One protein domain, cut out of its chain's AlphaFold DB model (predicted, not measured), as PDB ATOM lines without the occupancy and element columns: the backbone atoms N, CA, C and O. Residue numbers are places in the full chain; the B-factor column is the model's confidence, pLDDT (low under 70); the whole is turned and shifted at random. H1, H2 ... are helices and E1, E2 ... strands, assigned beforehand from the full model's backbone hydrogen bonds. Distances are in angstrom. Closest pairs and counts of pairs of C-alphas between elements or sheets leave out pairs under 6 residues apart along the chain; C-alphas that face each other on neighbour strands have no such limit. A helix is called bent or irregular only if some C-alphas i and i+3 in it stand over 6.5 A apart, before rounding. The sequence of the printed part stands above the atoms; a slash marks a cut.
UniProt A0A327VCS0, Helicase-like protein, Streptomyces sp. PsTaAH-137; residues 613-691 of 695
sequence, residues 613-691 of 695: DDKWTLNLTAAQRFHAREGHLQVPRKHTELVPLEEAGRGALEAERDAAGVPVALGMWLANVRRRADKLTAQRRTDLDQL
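Overview. This is residues 613 to 691 of the 695 residues of the protein "Helicase-like protein" of Streptomyces sp. PsTaAH-137 (UniProt A0A327VCS0). A short two-stranded ribbon, E1 and E2, packs on the middle of one long helix, H1, and H3 starts beside H1 at Leu 666 and runs away from it nearly at right angles. H2 packs on H1 to one side, and H4 stands near it on the other, more loosely. The 79 printed residues hold four named helices and two named strands in the order H1 E1 H2 E2 H3 H4; the sheet E1 - E2 is antiparallel, and the class is mostly helix. The whole is compact, with a radius of gyration of the C-alphas of 12.2 A and spans of 36 by 24 by 19 A.

Along the chain. E1 is residues 641 to 643, 6.5 A long, and E2 residues 662 to 664, 6.3 A. H1, residues 613 to 630, runs 25.1 A from C-alpha 613 at (16.918, -24.594, -13.998). H2 is residues 645 to 651, 9.5 A, and irregular: C-alphas 647 and 650 are 9.4 A apart. H3 is residues 666 to 674, 12.2 A. H4, residues 682 to 689, 10.4 A, ends with C-alpha 689 at (12.882, -41.827, -11.484).

Arrangement. In the antiparallel pair E1 and E2, N 641 and O 664 are within hydrogen-bond range at 2.8 A. The closest C-alphas of H1 and E1, Ala 622 and Glu 641, are 6.0 A apart. H1 touches H2 with residues 614 to 621 alone, closest at the C-alphas of Asp 614 and Gly 651, 4.6 A, at a shallow tilt of 33 degrees, only just short of steep, opposite ways. H1 touches H3 with residues 619 to 623 alone, closest at the C-alphas of Asn 619 and Leu 666, 6.5 A; at 70.4 degrees they are only just about perpendicular. H1 and H4 are close but not clearly touching, with the C-alphas of Leu 620 and Leu 688 closest at 7.8 A. H3 and H4 are apart. O i to N i+4 pairs are within range in 12 of 14 in H1, 4 of 5 in H3, 3 of 4 in H4 and 0 of 3 in H2, where 2 of 4 O i to N i+3 pairs are.

Size, cuts and confidence. The C-alphas farthest apart, those of Ala 659 and Asp 678, are 37.3 A apart. The printed part has no cut and no long link; residues 678 to 683 stand free. Residues 650 to 660 have pLDDT under 70.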
ATOM      1  N   ASP A 613      16.526 -23.770 -15.141       81.75
ATOM      2  CA  ASP A 613      16.918 -24.594 -13.998       81.75
ATOM      3  C   ASP A 613      16.231 -24.108 -12.714       81.75
ATOM      4  O   ASP A 613      15.620 -24.921 -12.036       81.75
ATOM      5  N   ASP A 614      16.115 -22.799 -12.460       84.00
ATOM      6  CA  ASP A 614      15.253 -22.263 -11.382       84.00
ATOM      7  C   ASP A 614      13.760 -22.619 -11.587       84.00
ATOM      8  O   ASP A 614      12.953 -22.659 -10.649       84.00
ATOM      9  N   LYS A 615      13.351 -22.859 -12.840       85.25
ATOM     10  CA  LYS A 615      12.036 -23.427 -13.182       85.25
ATOM     11  C   LYS A 615      11.980 -24.936 -12.971       85.25
ATOM     12  O   LYS A 615      10.939 -25.417 -12.533       85.25
ATOM     13  N   TRP A 616      13.058 -25.673 -13.228       88.56
ATOM     14  CA  TRP A 616      13.129 -27.103 -12.924       88.56
ATOM     15  C   TRP A 616      13.093 -27.355 -11.414       88.56
ATOM     16  O   TRP A 616      12.174 -28.017 -10.942       88.56
ATOM     17  N   THR A 617      14.016 -26.746 -10.666       89.38
ATOM     18  CA  THR A 617      14.215 -26.949  -9.226       89.38
ATOM     19  C   THR A 617      12.929 -26.751  -8.436       89.38
ATOM     20  O   THR A 617      12.514 -27.682  -7.766       89.38
ATOM     21  N   LEU A 618      12.215 -25.625  -8.580       89.50
ATOM     22  CA  LEU A 618      10.962 -25.403  -7.835       89.50
ATOM     23  C   LEU A 618       9.891 -26.471  -8.120       89.50
ATOM     24  O   LEU A 618       9.168 -26.885  -7.216       89.50
ATOM     25  N   ASN A 619       9.757 -26.901  -9.379       91.75
ATOM     26  CA  ASN A 619       8.775 -27.926  -9.733       91.75
ATOM     27  C   ASN A 619       9.205 -29.315  -9.233       91.75
ATOM     28  O   ASN A 619       8.347 -30.107  -8.846       91.75
ATOM     29  N   LEU A 620      10.512 -29.589  -9.179       91.69
ATOM     30  CA  LEU A 620      11.063 -30.784  -8.549       91.69
ATOM     31  C   LEU A 620      10.865 -30.751  -7.024       91.69
ATOM     32  O   LEU A 620      10.408 -31.743  -6.474       91.69
ATOM     33  N   THR A 621      11.083 -29.615  -6.354       92.69
ATOM     34  CA  THR A 621      10.764 -29.417  -4.928       92.69
ATOM     35  C   THR A 621       9.274 -29.647  -4.664       92.69
ATOM     36  O   THR A 621       8.917 -30.383  -3.749       92.69
ATOM     37  N   ALA A 622       8.380 -29.109  -5.500       92.38
ATOM     38  CA  ALA A 622       6.948 -29.396  -5.412       92.38
ATOM     39  C   ALA A 622       6.640 -30.898  -5.593       92.38
ATOM     40  O   ALA A 622       5.849 -31.464  -4.838       92.38
ATOM     41  N   ALA A 623       7.295 -31.573  -6.544       92.69
ATOM     42  CA  ALA A 623       7.157 -33.017  -6.732       92.69
ATOM     43  C   ALA A 623       7.659 -33.808  -5.511       92.69
ATOM     44  O   ALA A 623       6.969 -34.715  -5.056       92.69
ATOM     45  N   GLN A 624       8.804 -33.430  -4.937       94.00
ATOM     46  CA  GLN A 624       9.376 -34.018  -3.722       94.00
ATOM     47  C   GLN A 624       8.443 -33.846  -2.518       94.00
ATOM     48  O   GLN A 624       8.198 -34.817  -1.807       94.00
ATOM     49  N   ARG A 625       7.856 -32.657  -2.319       93.19
ATOM     50  CA  ARG A 625       6.883 -32.387  -1.242       93.19
ATOM     51  C   ARG A 625       5.609 -33.219  -1.379       93.19
ATOM     52  O   ARG A 625       5.170 -33.824  -0.402       93.19
ATOM     53  N   PHE A 626       5.044 -33.297  -2.586       92.69
ATOM     54  CA  PHE A 626       3.883 -34.149  -2.853       92.69
ATOM     55  C   PHE A 626       4.230 -35.630  -2.640       92.69
ATOM     56  O   PHE A 626       3.490 -36.349  -1.976       92.69
ATOM     57  N   HIS A 627       5.383 -36.088  -3.139       93.31
ATOM     58  CA  HIS A 627       5.840 -37.469  -2.973       93.31
ATOM     59  C   HIS A 627       6.076 -37.836  -1.499       93.31
ATOM     60  O   HIS A 627       5.652 -38.901  -1.061       93.31
ATOM     61  N   ALA A 628       6.683 -36.946  -0.711       91.75
ATOM     62  CA  ALA A 628       6.929 -37.157   0.716       91.75
ATOM     63  C   ALA A 628       5.643 -37.230   1.559       91.75
ATOM     64  O   ALA A 628       5.655 -37.827   2.634       91.75
ATOM     65  N   ARG A 629       4.536 -36.637   1.086       92.81
ATOM     66  CA  ARG A 629       3.228 -36.674   1.757       92.81
ATOM     67  C   ARG A 629       2.343 -37.834   1.292       92.81
ATOM     68  O   ARG A 629       1.724 -38.486   2.123       92.81
ATOM     69  N   GLU A 630       2.277 -38.076  -0.017       90.88
ATOM     70  CA  GLU A 630       1.326 -39.015  -0.638       90.88
ATOM     71  C   GLU A 630       1.961 -40.363  -1.042       90.88
ATOM     72  O   GLU A 630       1.260 -41.273  -1.479       90.88
ATOM     73  N   GLY A 631       3.291 -40.493  -0.975       88.75
ATOM     74  CA  GLY A 631       4.032 -41.702  -1.366       88.75
ATOM     75  C   GLY A 631       4.032 -42.019  -2.869       88.75
ATOM     76  O   GLY A 631       4.373 -43.136  -3.251       88.75
ATOM     77  N   HIS A 632       3.598 -41.088  -3.730       89.31
ATOM     78  CA  HIS A 632       3.537 -41.285  -5.185       89.31
ATOM     79  C   HIS A 632       3.447 -39.967  -5.977       89.31
ATOM     80  O   HIS A 632       2.962 -38.959  -5.465       89.31
ATOM     81  N   LEU A 633       3.774 -39.990  -7.278       90.75
ATOM     82  CA  LEU A 633       3.547 -38.873  -8.220       90.75
ATOM     83  C   LEU A 633       2.266 -39.014  -9.081       90.75
ATOM     84  O   LEU A 633       2.236 -38.636 -10.262       90.75
ATOM     85  N   GLN A 634       1.178 -39.540  -8.503       88.44
ATOM     86  CA  GLN A 634      -0.151 -39.618  -9.143       88.44
ATOM     87  C   GLN A 634      -0.966 -38.321  -8.956       88.44
ATOM     88  O   GLN A 634      -2.090 -38.317  -8.462       88.44
ATOM     89  N   VAL A 635      -0.376 -37.193  -9.352       90.38
ATOM     90  CA  VAL A 635      -0.935 -35.849  -9.139       90.38
ATOM     91  C   VAL A 635      -2.094 -35.546 -10.116       90.38
ATOM     92  O   VAL A 635      -1.887 -35.622 -11.334       90.38
ATOM     93  N   PRO A 636      -3.289 -35.130  -9.645       92.12
ATOM     94  CA  PRO A 636      -4.389 -34.697 -10.513       92.12
ATOM     95  C   PRO A 636      -4.012 -33.489 -11.384       92.12
ATOM     96  O   PRO A 636      -3.399 -32.543 -10.905       92.12
ATOM     97  N   ARG A 637      -4.436 -33.447 -12.656       89.31
ATOM     98  CA  ARG A 637      -3.987 -32.435 -13.648       89.31
ATOM     99  C   ARG A 637      -4.221 -30.959 -13.263       89.31
ATOM    100  O   ARG A 637      -3.546 -30.090 -13.809       89.31
ATOM    101  N   LYS A 638      -5.174 -30.670 -12.367       92.00
ATOM    102  CA  LYS A 638      -5.465 -29.321 -11.838       92.00
ATOM    103  C   LYS A 638      -4.851 -29.045 -10.452       92.00
ATOM    104  O   LYS A 638      -5.095 -27.976  -9.909       92.00
ATOM    105  N   HIS A 639      -4.115 -29.992  -9.868       91.75
ATOM    106  CA  HIS A 639      -3.521 -29.834  -8.538       91.75
ATOM    107  C   HIS A 639      -2.403 -28.793  -8.543       91.75
ATOM    108  O   HIS A 639      -1.519 -28.817  -9.410       91.75
ATOM    109  N   THR A 640      -2.435 -27.950  -7.517       91.62
ATOM    110  CA  THR A 640      -1.422 -26.947  -7.205       91.62
ATOM    111  C   THR A 640      -0.821 -27.301  -5.851       91.62
ATOM    112  O   THR A 640      -1.545 -27.454  -4.872       91.62
ATOM    113  N   GLU A 641       0.496 -27.449  -5.807       92.19
ATOM    114  CA  GLU A 641       1.262 -27.784  -4.611       92.19
ATOM    115  C   GLU A 641       1.919 -26.516  -4.056       92.19
ATOM    116  O   GLU A 641       2.464 -25.722  -4.822       92.19
ATOM    117  N   LEU A 642       1.870 -26.313  -2.738       89.88
ATOM    118  CA  LEU A 642       2.417 -25.120  -2.092       89.88
ATOM    119  C   LEU A 642       3.845 -25.388  -1.591       89.88
ATOM    120  O   LEU A 642       4.069 -26.267  -0.751       89.88
ATOM    121  N   VAL A 643       4.811 -24.622  -2.101       88.38
ATOM    122  CA  VAL A 643       6.222 -24.700  -1.689       88.38
ATOM    123  C   VAL A 643       6.541 -23.533  -0.741       88.38
ATOM    124  O   VAL A 643       6.385 -22.383  -1.154       88.38
ATOM    125  N   PRO A 644       6.981 -23.774   0.509       86.19
ATOM    126  CA  PRO A 644       7.390 -22.720   1.436       86.19
ATOM    127  C   PRO A 644       8.483 -21.826   0.849       86.19
ATOM    128  O   PRO A 644       9.327 -22.290   0.084       86.19
ATOM    129  N   LEU A 645       8.497 -20.545   1.230       76.81
ATOM    130  CA  LEU A 645       9.436 -19.560   0.671       76.81
ATOM    131  C   LEU A 645      10.909 -19.947   0.897       76.81
ATOM    132  O   LEU A 645      11.742 -19.719   0.023       76.81
ATOM    133  N   GLU A 646      11.199 -20.594   2.027       78.44
ATOM    134  CA  GLU A 646      12.520 -21.123   2.393       78.44
ATOM    135  C   GLU A 646      12.996 -22.246   1.451       78.44
ATOM    136  O   GLU A 646      14.179 -22.333   1.132       78.44
ATOM    137  N   GLU A 647      12.074 -23.076   0.952       80.31
ATOM    138  CA  GLU A 647      12.357 -24.197   0.043       80.31
ATOM    139  C   GLU A 647      12.303 -23.792  -1.440       80.31
ATOM    140  O   GLU A 647      12.901 -24.446  -2.295       80.31
ATOM    141  N   ALA A 648      11.586 -22.714  -1.768       73.12
ATOM    142  CA  ALA A 648      11.319 -22.301  -3.144       73.12
ATOM    143  C   ALA A 648      12.536 -21.671  -3.864       73.12
ATOM    144  O   ALA A 648      12.601 -21.661  -5.101       73.12
ATOM    145  N   GLY A 649      13.516 -21.168  -3.101       73.31
ATOM    146  CA  GLY A 649      14.810 -20.678  -3.590       73.31
ATOM    147  C   GLY A 649      14.713 -19.600  -4.681       73.31
ATOM    148  O   GLY A 649      13.741 -18.852  -4.765       73.31
ATOM    149  N   ARG A 650      15.705 -19.551  -5.585       69.06
ATOM    150  CA  ARG A 650      15.691 -18.654  -6.767       69.06
ATOM    151  C   ARG A 650      14.613 -18.999  -7.809       69.06
ATOM    152  O   ARG A 650      14.459 -18.290  -8.801       69.06
ATOM    153  N   GLY A 651      13.816 -20.041  -7.561       63.28
ATOM    154  CA  GLY A 651      12.571 -20.283  -8.276       63.28
ATOM    155  C   GLY A 651      11.440 -19.320  -7.888       63.28
ATOM    156  O   GLY A 651      10.545 -19.118  -8.697       63.28
ATOM    157  N   ALA A 652      11.458 -18.712  -6.701       66.56
ATOM    158  CA  ALA A 652      10.375 -17.846  -6.233       66.56
ATOM    159  C   ALA A 652      10.521 -16.393  -6.721       66.56
ATOM    160  O   ALA A 652      11.235 -15.598  -6.097       66.56
ATOM    161  N   LEU A 653       9.790 -16.013  -7.777       63.03
ATOM    162  CA  LEU A 653       9.571 -14.593  -8.076       63.03
ATOM    163  C   LEU A 653       8.741 -13.956  -6.954       63.03
ATOM    164  O   LEU A 653       7.861 -14.600  -6.392       63.03
ATOM    165  N   GLU A 654       8.999 -12.693  -6.618       58.75
ATOM    166  CA  GLU A 654       8.373 -12.064  -5.440       58.75
ATOM    167  C   GLU A 654       6.858 -11.875  -5.613       58.75
ATOM    168  O   GLU A 654       6.104 -12.053  -4.662       58.75
ATOM    169  N   ALA A 655       6.411 -11.638  -6.850       52.66
ATOM    170  CA  ALA A 655       5.000 -11.591  -7.235       52.66
ATOM    171  C   ALA A 655       4.313 -12.976  -7.317       52.66
ATOM    172  O   ALA A 655       3.110 -13.041  -7.550       52.66
ATOM    173  N   GLU A 656       5.053 -14.080  -7.142       58.97
ATOM    174  CA  GLU A 656       4.522 -15.453  -7.062       58.97
ATOM    175  C   GLU A 656       4.410 -15.940  -5.595       58.97
ATOM    176  O   GLU A 656       4.253 -17.137  -5.358       58.97
ATOM    177  N   ARG A 657       4.528 -15.047  -4.595       68.38
ATOM    178  CA  ARG A 657       4.525 -15.393  -3.159       68.38
ATOM    179  C   ARG A 657       3.199 -15.038  -2.481       68.38
ATOM    180  O   ARG A 657       2.923 -13.867  -2.236       68.38
ATOM    181  N   ASP A 658       2.447 -16.055  -2.076       61.91
ATOM    182  CA  ASP A 658       1.396 -15.910  -1.068       61.91
ATOM    183  C   ASP A 658       2.010 -15.919   0.343       61.91
ATOM    184  O   ASP A 658       3.109 -16.437   0.568       61.91
ATOM    185  N   ALA A 659       1.259 -15.440   1.341       61.38
ATOM    186  CA  ALA A 659       1.677 -15.421   2.752       61.38
ATOM    187  C   ALA A 659       1.971 -16.813   3.368       61.38
ATOM    188  O   ALA A 659       2.427 -16.894   4.507       61.38
ATOM    189  N   ALA A 660       1.713 -17.901   2.632       64.31
ATOM    190  CA  ALA A 660       1.981 -19.283   3.028       64.31
ATOM    191  C   ALA A 660       2.979 -20.027   2.105       64.31
ATOM    192  O   ALA A 660       3.310 -21.179   2.385       64.31
ATOM    193  N   GLY A 661       3.463 -19.413   1.015       81.50
ATOM    194  CA  GLY A 661       4.389 -20.047   0.065       81.50
ATOM    195  C   GLY A 661       4.153 -19.665  -1.400       81.50
ATOM    196  O   GLY A 661       3.402 -18.746  -1.708       81.50
ATOM    197  N   VAL A 662       4.795 -20.394  -2.313       85.38
ATOM    198  CA  VAL A 662       4.649 -20.256  -3.772       85.38
ATOM    199  C   VAL A 662       3.737 -21.370  -4.312       85.38
ATOM    200  O   VAL A 662       4.068 -22.549  -4.130       85.38
ATOM    201  N   PRO A 663       2.612 -21.051  -4.980       88.75
ATOM    202  CA  PRO A 663       1.722 -22.046  -5.576       88.75
ATOM    203  C   PRO A 663       2.274 -22.585  -6.909       88.75
ATOM    204  O   PRO A 663       2.395 -21.869  -7.902       88.75
ATOM    205  N   VAL A 664       2.574 -23.884  -6.963       89.44
ATOM    206  CA  VAL A 664       3.159 -24.564  -8.132       89.44
ATOM    207  C   VAL A 664       2.137 -25.492  -8.783       89.44
ATOM    208  O   VAL A 664       1.659 -26.428  -8.151       89.44
ATOM    209  N   ALA A 665       1.832 -25.298 -10.072       92.50
ATOM    210  CA  ALA A 665       0.867 -26.104 -10.839       92.50
ATOM    211  C   ALA A 665       1.386 -27.523 -11.196       92.50
ATOM    212  O   ALA A 665       1.456 -27.919 -12.366       92.50
ATOM    213  N   LEU A 666       1.768 -28.294 -10.176       93.44
ATOM    214  CA  LEU A 666       2.469 -29.576 -10.253       93.44
ATOM    215  C   LEU A 666       1.764 -30.602 -11.155       93.44
ATOM    216  O   LEU A 666       2.417 -31.278 -11.953       93.44
ATOM    217  N   GLY A 667       0.431 -30.683 -11.098       90.38
ATOM    218  CA  GLY A 667      -0.349 -31.598 -11.940       90.38
ATOM    219  C   GLY A 667      -0.299 -31.269 -13.436       90.38
ATOM    220  O   GLY A 667      -0.377 -32.161 -14.285       90.38
ATOM    221  N   MET A 668      -0.123 -29.990 -13.776       92.50
ATOM    222  CA  MET A 668       0.087 -29.540 -15.152       92.50
ATOM    223  C   MET A 668       1.527 -29.812 -15.601       92.50
ATOM    224  O   MET A 668       1.745 -30.264 -16.728       92.50
ATOM    225  N   TRP A 669       2.500 -29.572 -14.715       94.12
ATOM    226  CA  TRP A 669       3.920 -29.795 -14.983       94.12
ATOM    227  C   TRP A 669       4.233 -31.274 -15.233       94.12
ATOM    228  O   TRP A 669       4.713 -31.601 -16.318       94.12
ATOM    229  N   LEU A 670       3.860 -32.183 -14.323       93.50
ATOM    230  CA  LEU A 670       4.096 -33.627 -14.484       93.50
ATOM    231  C   LEU A 670       3.457 -34.188 -15.767       93.50
ATOM    232  O   LEU A 670       4.059 -35.010 -16.454       93.50
ATOM    233  N   ALA A 671       2.266 -33.713 -16.143       91.38
ATOM    234  CA  ALA A 671       1.614 -34.113 -17.393       91.38
ATOM    235  C   ALA A 671       2.358 -33.629 -18.657       91.38
ATOM    236  O   ALA A 671       2.320 -34.298 -19.692       91.38
ATOM    237  N   ASN A 672       3.043 -32.483 -18.588       90.56
ATOM    238  CA  ASN A 672       3.880 -31.969 -19.677       90.56
ATOM    239  C   ASN A 672       5.267 -32.636 -19.714       90.56
ATOM    240  O   ASN A 672       5.816 -32.817 -20.800       90.56
ATOM    241  N   VAL A 673       5.805 -33.013 -18.551       91.69
ATOM    242  CA  VAL A 673       7.068 -33.748 -18.382       91.69
ATOM    243  C   VAL A 673       6.952 -35.163 -18.950       91.69
ATOM    244  O   VAL A 673       7.744 -35.520 -19.816       91.69
ATOM    245  N   ARG A 674       5.906 -35.922 -18.583       92.00
ATOM    246  CA  ARG A 674       5.601 -37.251 -19.157       92.00
ATOM    247  C   ARG A 674       5.533 -37.228 -20.688       92.00
ATOM    248  O   ARG A 674       6.216 -37.989 -21.364       92.00
ATOM    249  N   ARG A 675       4.802 -36.258 -21.254       90.56
ATOM    250  CA  ARG A 675       4.676 -36.044 -22.713       90.56
ATOM    251  C   ARG A 675       6.006 -35.715 -23.420       90.56
ATOM    252  O   ARG A 675       6.047 -35.726 -24.645       90.56
ATOM    253  N   ARG A 676       7.058 -35.354 -22.681       88.62
ATOM    254  CA  ARG A 676       8.371 -34.940 -23.205       88.62
ATOM    255  C   ARG A 676       9.520 -35.764 -22.607       88.62
ATOM    256  O   ARG A 676      10.650 -35.284 -22.559       88.62
ATOM    257  N   ALA A 677       9.235 -36.983 -22.142       87.06
ATOM    258  CA  ALA A 677      10.209 -37.889 -21.527       87.06
ATOM    259  C   ALA A 677      11.388 -38.255 -22.453       87.06
ATOM    260  O   ALA A 677      12.461 -38.623 -21.982       87.06
ATOM    261  N   ASP A 678      11.182 -38.132 -23.766       88.19
ATOM    262  CA  ASP A 678      12.165 -38.270 -24.842       88.19
ATOM    263  C   ASP A 678      13.145 -37.083 -24.947       88.19
ATOM    264  O   ASP A 678      14.174 -37.199 -25.608       88.19
ATOM    265  N   LYS A 679      12.845 -35.943 -24.305       88.50
ATOM    266  CA  LYS A 679      13.602 -34.674 -24.409       88.50
ATOM    267  C   LYS A 679      14.157 -34.181 -23.072       88.50
ATOM    268  O   LYS A 679      14.588 -33.034 -22.969       88.50
ATOM    269  N   LEU A 680      14.122 -35.022 -22.041       87.94
ATOM    270  CA  LEU A 680      14.771 -34.749 -20.760       87.94
ATOM    271  C   LEU A 680      16.255 -35.120 -20.831       87.94
ATOM    272  O   LEU A 680      16.634 -36.095 -21.477       87.94
ATOM    273  N   THR A 681      17.099 -34.357 -20.138       91.38
ATOM    274  CA  THR A 681      18.495 -34.754 -19.920       91.38
ATOM    275  C   THR A 681      18.548 -35.955 -18.974       91.38
ATOM    276  O   THR A 681      17.648 -36.134 -18.153       91.38
ATOM    277  N   ALA A 682      19.611 -36.763 -19.054       89.06
ATOM    278  CA  ALA A 682      19.756 -37.960 -18.221       89.06
ATOM    279  C   ALA A 682      19.580 -37.655 -16.721       89.06
ATOM    280  O   ALA A 682      18.799 -38.327 -16.058       89.06
ATOM    281  N   GLN A 683      20.205 -36.578 -16.221       89.50
ATOM    282  CA  GLN A 683      20.035 -36.124 -14.836       89.50
ATOM    283  C   GLN A 683      18.567 -35.825 -14.500       89.50
ATOM    284  O   GLN A 683      18.023 -36.414 -13.577       89.50
ATOM    285  N   ARG A 684      17.893 -34.989 -15.303       91.50
ATOM    286  CA  ARG A 684      16.484 -34.610 -15.092       91.50
ATOM    287  C   ARG A 684      15.507 -35.785 -15.191       91.50
ATOM    288  O   ARG A 684      14.381 -35.685 -14.712       91.50
ATOM    289  N   ARG A 685      15.911 -36.882 -15.834       90.50
ATOM    290  CA  ARG A 685      15.160 -38.137 -15.824       90.50
ATOM    291  C   ARG A 685      15.378 -38.882 -14.502       90.50
ATOM    292  O   ARG A 685      14.401 -39.143 -13.808       90.50
ATOM    293  N   THR A 686      16.637 -39.084 -14.107       90.50
ATOM    294  CA  THR A 686      17.029 -39.676 -12.816       90.50
ATOM    295  C   THR A 686      16.393 -38.959 -11.619       90.50
ATOM    296  O   THR A 686      15.886 -39.628 -10.724       90.50
ATOM    297  N   ASP A 687      16.349 -37.620 -11.621       90.75
ATOM    298  CA  ASP A 687      15.717 -36.791 -10.576       90.75
ATOM    299  C   ASP A 687      14.245 -37.171 -10.305       90.75
ATOM    300  O   ASP A 687      13.734 -36.959  -9.207       90.75
ATOM    301  N   LEU A 688      13.545 -37.693 -11.320       91.69
ATOM    302  CA  LEU A 688      12.130 -38.065 -11.267       91.69
ATOM    303  C   LEU A 688      11.918 -39.580 -11.167       91.69
ATOM    304  O   LEU A 688      10.955 -40.012 -10.537       91.69
ATOM    305  N   ASP A 689      12.826 -40.381 -11.728       90.62
ATOM    306  CA  ASP A 689      12.882 -41.827 -11.484       90.62
ATOM    307  C   ASP A 689      13.125 -42.112  -9.983       90.62
ATOM    308  O   ASP A 689      12.545 -43.042  -9.434       90.62
ATOM    309  N   GLN A 690      13.879 -41.252  -9.280       90.25
ATOM    310  CA  GLN A 690      14.040 -41.263  -7.811       90.25
ATOM    311  C   GLN A 690      12.764 -40.917  -7.013       90.25
ATOM    312  O   GLN A 690      12.765 -41.030  -5.789       90.25
ATOM    313  N   LEU A 691      11.688 -40.487  -7.680       90.62
ATOM    314  CA  LEU A 691      10.380 -40.166  -7.090       90.62
ATOM    315  C   LEU A 691       9.275 -41.091  -7.640       90.62
ATOM    316  O   LEU A 691       8.114 -40.686  -7.754       90.62
TER     317      LEU A 691